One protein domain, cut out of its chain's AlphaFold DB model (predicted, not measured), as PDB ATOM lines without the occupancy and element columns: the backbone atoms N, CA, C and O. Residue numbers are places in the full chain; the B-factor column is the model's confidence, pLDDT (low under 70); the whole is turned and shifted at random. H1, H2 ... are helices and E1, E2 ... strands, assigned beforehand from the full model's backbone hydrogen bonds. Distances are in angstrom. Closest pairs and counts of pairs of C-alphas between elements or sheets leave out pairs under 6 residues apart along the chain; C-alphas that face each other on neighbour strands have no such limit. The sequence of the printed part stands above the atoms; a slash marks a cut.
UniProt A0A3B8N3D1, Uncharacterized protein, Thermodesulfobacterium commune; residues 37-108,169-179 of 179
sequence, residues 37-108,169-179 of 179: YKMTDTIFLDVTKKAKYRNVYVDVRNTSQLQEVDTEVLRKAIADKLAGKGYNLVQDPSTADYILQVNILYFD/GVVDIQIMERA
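What this domain is: This is residues 37 to 108 and 169 to 179 of the 179 residues of an uncharacterized protein of Thermodesulfobacterium commune (UniProt A0A3B8N3D1). A narrow, twisted ribbon of three long strands has one helix, H2, lying along one face over its E1 edge, and no named helix covers the other face. The short helix H1 sits at one end of the ribbon, while the link of residues 85 to 97 runs from H2 past the beginning of E1, where residues 88 to 89 pair with residues 55 to 56, before E2 starts. The 83 printed residues hold two named helices and three named strands, in the order H1, E1, H2, E2, E3. The sheet is mixed, with order E1, E2, E3, and the class is mixed, helices and strands. The whole is compact, with a radius of gyration of the C-alphas of 13.5 A and spans of 39 by 27 by 22 A.

How they stand to each other: E2, residues 98 to 108, is the inner strand of the sheet. E1, residues 55 to 62, is an edge strand and runs parallel to E2 at 21 degrees; N 100 and O 57 are 2.8 A apart, within hydrogen-bond range. E3, residues 169 to 177, is the other edge strand and runs antiparallel to E2 at 169 degrees, with N 101 and O 174 within hydrogen-bond range at 2.9 A. The sheet is twisted, its C-alphas lying up to 4.0 A off their best plane. H2, residues 71 to 84, is on the sheet at a height over the sheet of 9.2 A. It lies over E1 and runs along the strands, at 21 degrees to E1 on the local plane. The closest C-alphas of E1 and H2 are those of Val 60 and Arg 75, 5.9 A apart. H2 and E2 are near each other, with 8 pairs of C-alphas within 10 A. With H2 on one face, the sheet and helix form two layers. E1, H2 and E2 form a strand-helix-strand unit, two parallel neighbour strands with a helix between them in the chain, and its crossover is left-handed. H1, residues 47 to 52, is not on the sheet and is apart from H2, E2 and E3. In H2 every O i to N i+4 pair is within hydrogen-bond range; in H1 it is 1 of 2.

Where its parts are: E2 is the longest strand, 29.9 A from C-alpha 98 at (-12.146, -17.046, 31.802) to C-alpha 108. E3 measures 26.1 A, E1 23.6 A, H2 19.9 A and H1 9.0 A. H1 begins at C-alpha 47, (-20.259, -6.705, 31.972), and E3 ends at C-alpha 177, (-15.400, -17.258, 28.230).

The domain as a whole: The two C-alphas farthest apart, those of Thr 48 and Gln 65, are 39.8 A apart. Residues 109 to 168 are not printed; C-alphas 108 and 169 are 6.2 A apart across this cut between E2 and E3. The link from H2 to E2 is long, with 13 residues. Mean pLDDT of the printed part is 82.6, and residues 37 to 40, 65 to 66, 108 and 179 are under 70.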
ATOM      1  N   TYR A  37       1.828   0.645  21.732       68.19
ATOM      2  CA  TYR A  37       1.038  -0.539  21.418       68.19
ATOM      3  C   TYR A  37      -0.202  -0.117  20.634       68.19
ATOM      4  O   TYR A  37      -0.866   0.865  20.969       68.19
ATOM      5  N   LYS A  38      -0.521  -0.877  19.587       69.12
ATOM      6  CA  LYS A  38      -1.745  -0.719  18.806       69.12
ATOM      7  C   LYS A  38      -2.527  -2.019  18.888       69.12
ATOM      8  O   LYS A  38      -2.012  -3.072  18.538       69.12
ATOM      9  N   MET A  39      -3.760  -1.928  19.370       67.31
ATOM     10  CA  MET A  39      -4.680  -3.059  19.404       67.31
ATOM     11  C   MET A  39      -5.257  -3.268  18.000       67.31
ATOM     12  O   MET A  39      -5.772  -2.316  17.411       67.31
ATOM     13  N   THR A  40      -5.132  -4.483  17.463       67.69
ATOM     14  CA  THR A  40      -5.667  -4.832  16.137       67.69
ATOM     15  C   THR A  40      -7.190  -4.908  16.172       67.69
ATOM     16  O   THR A  40      -7.837  -4.275  15.344       67.69
ATOM     17  N   ASP A  41      -7.749  -5.571  17.191       72.00
ATOM     18  CA  ASP A  41      -9.189  -5.765  17.354       72.00
ATOM     19  C   ASP A  41      -9.677  -5.350  18.739       72.00
ATOM     20  O   ASP A  41      -9.050  -5.633  19.759       72.00
ATOM     21  N   THR A  42     -10.830  -4.684  18.782       77.31
ATOM     22  CA  THR A  42     -11.449  -4.283  20.052       77.31
ATOM     23  C   THR A  42     -12.140  -5.475  20.703       77.31
ATOM     24  O   THR A  42     -12.936  -6.162  20.067       77.31
ATOM     25  N   ILE A  43     -11.895  -5.676  21.997       78.12
ATOM     26  CA  ILE A  43     -12.513  -6.751  22.777       78.12
ATOM     27  C   ILE A  43     -13.698  -6.194  23.569       78.12
ATOM     28  O   ILE A  43     -13.532  -5.300  24.401       78.12
ATOM     29  N   PHE A  44     -14.882  -6.773  23.365       80.25
ATOM     30  CA  PHE A  44     -16.065  -6.522  24.188       80.25
ATOM     31  C   PHE A  44     -16.356  -7.749  25.047       80.25
ATOM     32  O   PHE A  44     -16.549  -8.845  24.532       80.25
ATOM     33  N   LEU A  45     -16.380  -7.554  26.364       79.06
ATOM     34  CA  LEU A  45     -16.742  -8.587  27.334       79.06
ATOM     35  C   LEU A  45     -18.100  -8.248  27.944       79.06
ATOM     36  O   LEU A  45     -18.397  -7.071  28.172       79.06
ATOM     37  N   ASP A  46     -18.894  -9.268  28.259       81.25
ATOM     38  CA  ASP A  46     -20.163  -9.082  28.957       81.25
ATOM     39  C   ASP A  46     -19.912  -8.576  30.388       81.25
ATOM     40  O   ASP A  46     -19.290  -9.229  31.233       81.25
ATOM     41  N   VAL A  47     -20.411  -7.372  30.673       77.69
ATOM     42  CA  VAL A  47     -20.259  -6.705  31.972       77.69
ATOM     43  C   VAL A  47     -20.972  -7.447  33.105       77.69
ATOM     44  O   VAL A  47     -20.527  -7.385  34.253       77.69
ATOM     45  N   THR A  48     -22.039  -8.181  32.793       75.50
ATOM     46  CA  THR A  48     -22.861  -8.922  33.758       75.50
ATOM     47  C   THR A  48     -22.126 -10.166  34.236       75.50
ATOM     48  O   THR A  48     -22.063 -10.450  35.435       75.50
ATOM     49  N   LYS A  49     -21.494 -10.877  33.299       76.38
ATOM     50  CA  LYS A  49     -20.674 -12.053  33.590       76.38
ATOM     51  C   LYS A  49     -19.367 -11.674  34.269       76.38
ATOM     52  O   LYS A  49     -18.983 -12.317  35.242       76.38
ATOM     53  N   LYS A  50     -18.728 -10.576  33.857       73.75
ATOM     54  CA  LYS A  50     -17.507 -10.050  34.492       73.75
ATOM     55  C   LYS A  50     -17.694  -9.689  35.972       73.75
ATOM     56  O   LYS A  50     -16.741  -9.748  36.747       73.75
ATOM     57  N   ALA A  51     -18.900  -9.291  36.380       73.50
ATOM     58  CA  ALA A  51     -19.191  -8.977  37.778       73.50
ATOM     59  C   ALA A  51     -19.328 -10.236  38.653       73.50
ATOM     60  O   ALA A  51     -18.953 -10.202  39.828       73.50
ATOM     61  N   LYS A  52     -19.849 -11.325  38.076       76.94
ATOM     62  CA  LYS A  52     -20.195 -12.573  38.769       76.94
ATOM     63  C   LYS A  52     -19.054 -13.591  38.778       76.94
ATOM     64  O   LYS A  52     -18.843 -14.264  39.781       76.94
ATOM     65  N   TYR A  53     -18.324 -13.670  37.676       81.38
ATOM     66  CA  TYR A  53     -17.271 -14.640  37.433       81.38
ATOM     67  C   TYR A  53     -15.920 -13.936  37.443       81.38
ATOM     68  O   TYR A  53     -15.717 -12.945  36.738       81.38
ATOM     69  N   ARG A  54     -15.006 -14.404  38.291       84.69
ATOM     70  CA  ARG A  54     -13.717 -13.734  38.534       84.69
ATOM     71  C   ARG A  54     -12.526 -14.677  38.485       84.69
ATOM     72  O   ARG A  54     -11.406 -14.204  38.675       84.69
ATOM     73  N   ASN A  55     -12.744 -15.965  38.234       90.50
ATOM     74  CA  ASN A  55     -11.670 -16.941  38.173       90.50
ATOM     75  C   ASN A  55     -11.047 -16.921  36.776       90.50
ATOM     76  O   ASN A  55     -11.724 -17.193  35.782       90.50
ATOM     77  N   VAL A  56      -9.759 -16.591  36.703       91.19
ATOM     78  CA  VAL A  56      -9.011 -16.466  35.449       91.19
ATOM     79  C   VAL A  56      -7.839 -17.435  35.458       91.19
ATOM     80  O   VAL A  56      -7.029 -17.432  36.386       91.19
ATOM     81  N   TYR A  57      -7.732 -18.240  34.408       92.25
ATOM     82  CA  TYR A  57      -6.534 -19.016  34.101       92.25
ATOM     83  C   TYR A  57      -5.705 -18.266  33.058       92.25
ATOM     84  O   TYR A  57      -6.265 -17.721  32.105       92.25
ATOM     85  N   VAL A  58      -4.385 -18.222  33.240       92.38
ATOM     86  CA  VAL A  58      -3.460 -17.528  32.335       92.38
ATOM     87  C   VAL A  58      -2.452 -18.530  31.792       92.38
ATOM     88  O   VAL A  58      -1.663 -19.077  32.562       92.38
ATOM     89  N   ASP A  59      -2.458 -18.717  30.475       92.00
ATOM     90  CA  ASP A  59      -1.456 -19.482  29.731       92.00
ATOM     91  C   ASP A  59      -0.617 -18.524  28.882       92.00
ATOM     92  O   ASP A  59      -1.159 -17.660  28.187       92.00
ATOM     93  N   VAL A  60       0.705 -18.661  28.947       90.88
ATOM     94  CA  VAL A  60       1.645 -17.833  28.187       90.88
ATOM     95  C   VAL A  60       2.555 -18.747  27.392       90.88
ATOM     96  O   VAL A  60       3.254 -19.587  27.952       90.88
ATOM     97  N   ARG A  61       2.568 -18.547  26.078       88.75
ATOM     98  CA  ARG A  61       3.360 -19.322  25.128       88.75
ATOM     99  C   ARG A  61       4.263 -18.405  24.319       88.75
ATOM    100  O   ARG A  61       3.931 -17.251  24.052       88.75
ATOM    101  N   ASN A  62       5.410 -18.939  23.924       84.06
ATOM    102  CA  ASN A  62       6.346 -18.260  23.044       84.06
ATOM    103  C   ASN A  62       6.579 -19.113  21.795       84.06
ATOM    104  O   ASN A  62       7.217 -20.162  21.856       84.06
ATOM    105  N   THR A  63       6.046 -18.654  20.665       81.62
ATOM    106  CA  THR A  63       6.264 -19.259  19.339       81.62
ATOM    107  C   THR A  63       7.226 -18.436  18.484       81.62
ATOM    108  O   THR A  63       7.478 -18.779  17.331       81.62
ATOM    109  N   SER A  64       7.799 -17.372  19.053       74.12
ATOM    110  CA  SER A  64       8.767 -16.525  18.372       74.12
ATOM    111  C   SER A  64      10.130 -17.205  18.230       74.12
ATOM    112  O   SER A  64      10.454 -18.198  18.887       74.12
ATOM    113  N   GLN A  65      10.963 -16.637  17.365       65.44
ATOM    114  CA  GLN A  65      12.334 -17.101  17.147       65.44
ATOM    115  C   GLN A  65      13.249 -16.779  18.343       65.44
ATOM    116  O   GLN A  65      14.245 -17.469  18.554       65.44
ATOM    117  N   LEU A  66      12.888 -15.781  19.162       67.06
ATOM    118  CA  LEU A  66      13.590 -15.438  20.396       67.06
ATOM    119  C   LEU A  66      13.007 -16.210  21.583       67.06
ATOM    120  O   LEU A  66      12.112 -15.757  22.296       67.06
ATOM    121  N   GLN A  67      13.577 -17.386  21.826       72.44
ATOM    122  CA  GLN A  67      13.236 -18.244  22.968       72.44
ATOM    123  C   GLN A  67      13.837 -17.754  24.301       72.44
ATOM    124  O   GLN A  67      13.558 -18.321  25.349       72.44
ATOM    125  N   GLU A  68      14.633 -16.680  24.283       72.12
ATOM    126  CA  GLU A  68      15.206 -16.051  25.486       72.12
ATOM    127  C   GLU A  68      14.162 -15.310  26.341       72.12
ATOM    128  O   GLU A  68      14.449 -14.915  27.471       72.12
ATOM    129  N   VAL A  69      12.946 -15.104  25.822       72.00
ATOM    130  CA  VAL A  69      11.866 -14.466  26.579       72.00
ATOM    131  C   VAL A  69      11.317 -15.438  27.623       72.00
ATOM    132  O   VAL A  69      10.681 -16.434  27.280       72.00
ATOM    133  N   ASP A  70      11.521 -15.109  28.899       80.19
ATOM    134  CA  ASP A  70      11.000 -15.878  30.029       80.19
ATOM    135  C   ASP A  70       9.469 -15.747  30.126       80.19
ATOM    136  O   ASP A  70       8.911 -14.722  30.544       80.19
ATOM    137  N   THR A  71       8.780 -16.815  29.726       82.12
ATOM    138  CA  THR A  71       7.318 -16.902  29.744       82.12
ATOM    139  C   THR A  71       6.748 -16.932  31.158       82.12
ATOM    140  O   THR A  71       5.639 -16.441  31.363       82.12
ATOM    141  N   GLU A  72       7.486 -17.437  32.151       83.19
ATOM    142  CA  GLU A  72       7.030 -17.491  33.544       83.19
ATOM    143  C   GLU A  72       7.047 -16.113  34.194       83.19
ATOM    144  O   GLU A  72       6.099 -15.735  34.888       83.19
ATOM    145  N   VAL A  73       8.088 -15.320  33.926       86.38
ATOM    146  CA  VAL A  73       8.150 -13.924  34.376       86.38
ATOM    147  C   VAL A  73       7.000 -13.122  33.773       86.38
ATOM    148  O   VAL A  73       6.327 -12.375  34.492       86.38
ATOM    149  N   LEU A  74       6.717 -13.314  32.480       85.06
ATOM    150  CA  LEU A  74       5.597 -12.653  31.816       85.06
ATOM    151  C   LEU A  74       4.247 -13.101  32.396       85.06
ATOM    152  O   LEU A  74       3.412 -12.259  32.737       85.06
ATOM    153  N   ARG A  75       4.046 -14.411  32.578       88.88
ATOM    154  CA  ARG A  75       2.833 -14.977  33.184       88.88
ATOM    155  C   ARG A  75       2.595 -14.410  34.577       88.88
ATOM    156  O   ARG A  75       1.477 -14.002  34.887       88.88
ATOM    157  N   LYS A  76       3.638 -14.327  35.406       88.00
ATOM    158  CA  LYS A  76       3.555 -13.747  36.750       88.00
ATOM    159  C   LYS A  76       3.209 -12.259  36.708       88.00
ATOM    160  O   LYS A  76       2.316 -11.828  37.429       88.00
ATOM    161  N   ALA A  77       3.849 -11.482  35.836       88.62
ATOM    162  CA  ALA A  77       3.550 -10.059  35.696       88.62
ATOM    163  C   ALA A  77       2.086  -9.812  35.286       88.62
ATOM    164  O   ALA A  77       1.427  -8.915  35.821       88.62
ATOM    165  N   ILE A  78       1.553 -10.629  34.372       88.62
ATOM    166  CA  ILE A  78       0.139 -10.592  33.978       88.62
ATOM    167  C   ILE A  78      -0.749 -10.984  35.164       88.62
ATOM    168  O   ILE A  78      -1.723 -10.287  35.457       88.62
ATOM    169  N   ALA A  79      -0.394 -12.054  35.875       88.69
ATOM    170  CA  ALA A  79      -1.128 -12.528  37.040       88.69
ATOM    171  C   ALA A  79      -1.234 -11.464  38.139       88.69
ATOM    172  O   ALA A  79      -2.331 -11.192  38.621       88.69
ATOM    173  N   ASP A  80      -0.132 -10.792  38.468       90.06
ATOM    174  CA  ASP A  80      -0.097  -9.734  39.479       90.06
ATOM    175  C   ASP A  80      -0.975  -8.538  39.070       90.06
ATOM    176  O   ASP A  80      -1.703  -7.966  39.888       90.06
ATOM    177  N   LYS A  81      -0.980  -8.176  37.778       90.19
ATOM    178  CA  LYS A  81      -1.860  -7.122  37.245       90.19
ATOM    179  C   LYS A  81      -3.335  -7.515  37.285       90.19
ATOM    180  O   LYS A  81      -4.173  -6.645  37.527       90.19
ATOM    181  N   LEU A  82      -3.667  -8.780  37.037       88.69
ATOM    182  CA  LEU A  82      -5.039  -9.289  37.126       88.69
ATOM    183  C   LEU A  82      -5.513  -9.372  38.581       88.69
ATOM    184  O   LEU A  82      -6.617  -8.920  38.885       88.69
ATOM    185  N   ALA A  83      -4.657  -9.839  39.489       88.50
ATOM    186  CA  ALA A  83      -4.925  -9.852  40.923       88.50
ATOM    187  C   ALA A  83      -5.173  -8.432  41.459       88.50
ATOM    188  O   ALA A  83      -6.160  -8.195  42.154       88.50
ATOM    189  N   GLY A  84      -4.366  -7.448  41.042       88.81
ATOM    190  CA  GLY A  84      -4.577  -6.036  41.383       88.81
ATOM    191  C   GLY A  84      -5.891  -5.439  40.857       88.81
ATOM    192  O   GLY A  84      -6.373  -4.445  41.392       88.81
ATOM    193  N   LYS A  85      -6.506  -6.052  39.837       86.69
ATOM    194  CA  LYS A  85      -7.845  -5.695  39.331       86.69
ATOM    195  C   LYS A  85      -8.982  -6.435  40.055       86.69
ATOM    196  O   LYS A  85     -10.148  -6.198  39.741       86.69
ATOM    197  N   GLY A  86      -8.662  -7.303  41.017       85.94
ATOM    198  CA  GLY A  86      -9.628  -8.066  41.807       85.94
ATOM    199  C   GLY A  86     -10.127  -9.342  41.129       85.94
ATOM    200  O   GLY A  86     -11.269  -9.732  41.377       85.94
ATOM    201  N   TYR A  87      -9.318  -9.949  40.254       89.12
ATOM    202  CA  TYR A  87      -9.548 -11.291  39.708       89.12
ATOM    203  C   TYR A  87      -8.834 -12.357  40.544       89.12
ATOM    204  O   TYR A  87      -7.754 -12.110  41.083       89.12
ATOM    205  N   ASN A  88      -9.413 -13.553  40.604       89.25
ATOM    206  CA  ASN A  88      -8.811 -14.710  41.256       89.25
ATOM    207  C   ASN A  88      -8.041 -15.515  40.213       89.25
ATOM    208  O   ASN A  88      -8.629 -15.975  39.234       89.25
ATOM    209  N   LEU A  89      -6.739 -15.710  40.417       90.44
ATOM    210  CA  LEU A  89      -5.977 -16.591  39.541       90.44
ATOM    211  C   LEU A  89      -6.192 -18.048  39.943       90.44
ATOM    212  O   LEU A  89      -5.944 -18.419  41.090       90.44
ATOM    213  N   VAL A  90      -6.606 -18.870  38.986       91.50
ATOM    214  CA  VAL A  90      -6.705 -20.321  39.164       91.50
ATOM    215  C   VAL A  90      -5.591 -21.016  38.392       91.50
ATOM    216  O   VAL A  90      -5.127 -20.518  37.369       91.50
ATOM    217  N   GLN A  91      -5.134 -22.159  38.905       87.38
ATOM    218  CA  GLN A  91      -4.101 -22.980  38.259       87.38
ATOM    219  C   GLN A  91      -4.698 -24.071  37.367       87.38
ATOM    220  O   GLN A  91      -4.020 -24.566  36.474       87.38
ATOM    221  N   ASP A  92      -5.956 -24.443  37.605       87.94
ATOM    222  CA  ASP A  92      -6.653 -25.444  36.809       87.94
ATOM    223  C   ASP A  92      -7.571 -24.747  35.792       87.94
ATOM    224  O   ASP A  92      -8.522 -24.071  36.210       87.94
ATOM    225  N   PRO A  93      -7.347 -24.921  34.475       85.38
ATOM    226  CA  PRO A  93      -8.218 -24.356  33.446       85.38
ATOM    227  C   PRO A  93      -9.667 -24.855  33.556       85.38
ATOM    228  O   PRO A  93     -10.589 -24.163  33.124       85.38
ATOM    229  N   SER A  94      -9.897 -26.022  34.165       86.38
ATOM    230  CA  SER A  94     -11.218 -26.640  34.321       86.38
ATOM    231  C   SER A  94     -12.135 -25.842  35.243       86.38
ATOM    232  O   SER A  94     -13.343 -25.813  35.010       86.38
ATOM    233  N   THR A  95     -11.560 -25.166  36.240       87.12
ATOM    234  CA  THR A  95     -12.277 -24.350  37.238       87.12
ATOM    235  C   THR A  95     -12.303 -22.859  36.894       87.12
ATOM    236  O   THR A  95     -12.860 -22.056  37.643       87.12
ATOM    237  N   ALA A  96     -11.698 -22.482  35.764       90.00
ATOM    238  CA  ALA A  96     -11.631 -21.106  35.305       90.00
ATOM    239  C   ALA A  96     -12.917 -20.689  34.584       90.00
ATOM    240  O   ALA A  96     -13.412 -21.411  33.715       90.00
ATOM    241  N   ASP A  97     -13.399 -19.489  34.900       89.75
ATOM    242  CA  ASP A  97     -14.518 -18.867  34.191       89.75
ATOM    243  C   ASP A  97     -14.040 -18.207  32.891       89.75
ATOM    244  O   ASP A  97     -14.714 -18.257  31.862       89.75
ATOM    245  N   TYR A  98     -12.841 -17.617  32.946       89.31
ATOM    246  CA  TYR A  98     -12.146 -17.046  31.802       89.31
ATOM    247  C   TYR A  98     -10.787 -17.703  31.626       89.31
ATOM    248  O   TYR A  98     -10.035 -17.893  32.585       89.31
ATOM    249  N   ILE A  99     -10.442 -17.986  30.378       91.31
ATOM    250  CA  ILE A  99      -9.111 -18.447  30.004       91.31
ATOM    251  C   ILE A  99      -8.470 -17.366  29.143       91.31
ATOM    252  O   ILE A  99      -8.987 -17.016  28.083       91.31
ATOM    253  N   LEU A 100      -7.347 -16.839  29.621       91.19
ATOM    254  CA  LEU A 100      -6.500 -15.901  28.905       91.19
ATOM    255  C   LEU A 100      -5.307 -16.669  28.341       91.19
ATOM    256  O   LEU A 100      -4.473 -17.155  29.104       91.19
ATOM    257  N   GLN A 101      -5.219 -16.754  27.020       91.62
ATOM    258  CA  GLN A 101      -4.057 -17.310  26.339       91.62
ATOM    259  C   GLN A 101      -3.302 -16.185  25.656       91.62
ATOM    260  O   GLN A 101      -3.880 -15.382  24.927       91.62
ATOM    261  N   VAL A 102      -2.005 -16.120  25.915       90.94
ATOM    262  CA  VAL A 102      -1.114 -15.122  25.335       90.94
ATOM    263  C   VAL A 102      -0.033 -15.858  24.574       90.94
ATOM    264  O   VAL A 102       0.659 -16.698  25.146       90.94
ATOM    265  N   ASN A 103       0.126 -15.543  23.296       88.81
ATOM    266  CA  ASN A 103       1.166 -16.118  22.464       88.81
ATOM    267  C   ASN A 103       2.054 -15.017  21.891       88.81
ATOM    268  O   ASN A 103       1.593 -14.141  21.166       88.81
ATOM    269  N   ILE A 104       3.348 -15.078  22.187       84.94
ATOM    270  CA  ILE A 104       4.335 -14.210  21.547       84.94
ATOM    271  C   ILE A 104       4.632 -14.810  20.172       84.94
ATOM    272  O   ILE A 104       5.287 -15.851  20.087       84.94
ATOM    273  N   LEU A 105       4.114 -14.177  19.119       79.00
ATOM    274  CA  LEU A 105       4.253 -14.640  17.738       79.00
ATOM    275  C   LEU A 105       5.599 -14.211  17.149       79.00
ATOM    276  O   LEU A 105       6.323 -15.007  16.557       79.00
ATOM    277  N   TYR A 106       5.954 -12.945  17.349       70.00
ATOM    278  CA  TYR A 106       7.211 -12.373  16.888       70.00
ATOM    279  C   TYR A 106       7.795 -11.500  17.988       70.00
ATOM    280  O   TYR A 106       7.074 -10.756  18.650       70.00
ATOM    281  N   PHE A 107       9.100 -11.588  18.194       71.44
ATOM    282  CA  PHE A 107       9.832 -10.728  19.109       71.44
ATOM    283  C   PHE A 107      11.244 -10.615  18.563       71.44
ATOM    284  O   PHE A 107      11.869 -11.643  18.311       71.44
ATOM    285  N   ASP A 108      11.715  -9.394  18.336       62.72
ATOM    286  CA  ASP A 108      13.042  -9.159  17.777       62.72
ATOM    287  C   ASP A 108      13.629  -7.824  18.247       62.72
ATOM    288  O   ASP A 108      12.924  -6.921  18.721       62.72
ATOM    289  N   GLY A 169       7.665  -6.504  18.956       74.00
ATOM    290  CA  GLY A 169       7.077  -7.817  18.930       74.00
ATOM    291  C   GLY A 169       5.601  -7.736  18.617       74.00
ATOM    292  O   GLY A 169       4.956  -6.705  18.817       74.00
ATOM    293  N   VAL A 170       5.091  -8.850  18.120       76.75
ATOM    294  CA  VAL A 170       3.675  -9.092  17.895       76.75
ATOM    295  C   VAL A 170       3.257 -10.165  18.887       76.75
ATOM    296  O   VAL A 170       3.861 -11.238  18.956       76.75
ATOM    297  N   VAL A 171       2.245  -9.844  19.683       82.88
ATOM    298  CA  VAL A 171       1.671 -10.748  20.676       82.88
ATOM    299  C   VAL A 171       0.209 -10.935  20.332       82.88
ATOM    300  O   VAL A 171      -0.520  -9.956  20.176       82.88
ATOM    301  N   ASP A 172      -0.196 -12.190  20.238       85.88
ATOM    302  CA  ASP A 172      -1.584 -12.584  20.088       85.88
ATOM    303  C   ASP A 172      -2.193 -12.866  21.466       85.88
ATOM    304  O   ASP A 172      -1.544 -13.426  22.357       85.88
ATOM    305  N   ILE A 173      -3.433 -12.426  21.659       88.81
ATOM    306  CA  ILE A 173      -4.151 -12.533  22.926       88.81
ATOM    307  C   ILE A 173      -5.541 -13.079  22.644       88.81
ATOM    308  O   ILE A 173      -6.383 -12.404  22.055       88.81
ATOM    309  N   GLN A 174      -5.809 -14.268  23.168       88.69
ATOM    310  CA  GLN A 174      -7.113 -14.903  23.103       88.69
ATOM    311  C   GLN A 174      -7.769 -14.919  24.482       88.69
ATOM    312  O   GLN A 174      -7.167 -15.313  25.483       88.69
ATOM    313  N   ILE A 175      -9.035 -14.506  24.526       89.31
ATOM    314  CA  ILE A 175      -9.870 -14.573  25.724       89.31
ATOM    315  C   ILE A 175     -11.030 -15.512  25.431       89.31
ATOM    316  O   ILE A 175     -11.840 -15.246  24.546       89.31
ATOM    317  N   MET A 176     -11.112 -16.603  26.184       88.00
ATOM    318  CA  MET A 176     -12.227 -17.541  26.129       88.00
ATOM    319  C   MET A 176     -13.089 -17.381  27.375       88.00
ATOM    320  O   MET A 176     -12.583 -17.408  28.497       88.00
ATOM    321  N   GLU A 177     -14.394 -17.242  27.173       87.12
ATOM    322  CA  GLU A 177     -15.400 -17.258  28.230       87.12
ATOM    323  C   GLU A 177     -16.025 -18.654  28.311       87.12
ATOM    324  O   GLU A 177     -16.451 -19.206  27.295       87.12
ATOM    325  N   ARG A 178     -16.055 -19.245  29.510       80.12
ATOM    326  CA  ARG A 178     -16.638 -20.577  29.741       80.12
ATOM    327  C   ARG A 178     -17.962 -20.552  30.505       80.12
ATOM    328  O   ARG A 178     -18.694 -21.536  30.423       80.12
ATOM    329  N   ALA A 179     -18.248 -19.476  31.242       62.12
ATOM    330  CA  ALA A 179     -19.386 -19.361  32.161       62.12
ATOM    331  C   ALA A 179     -20.501 -18.435  31.650       62.12
ATOM    332  O   ALA A 179     -20.217 -17.512  30.852       62.12
TER     333      ALA A 179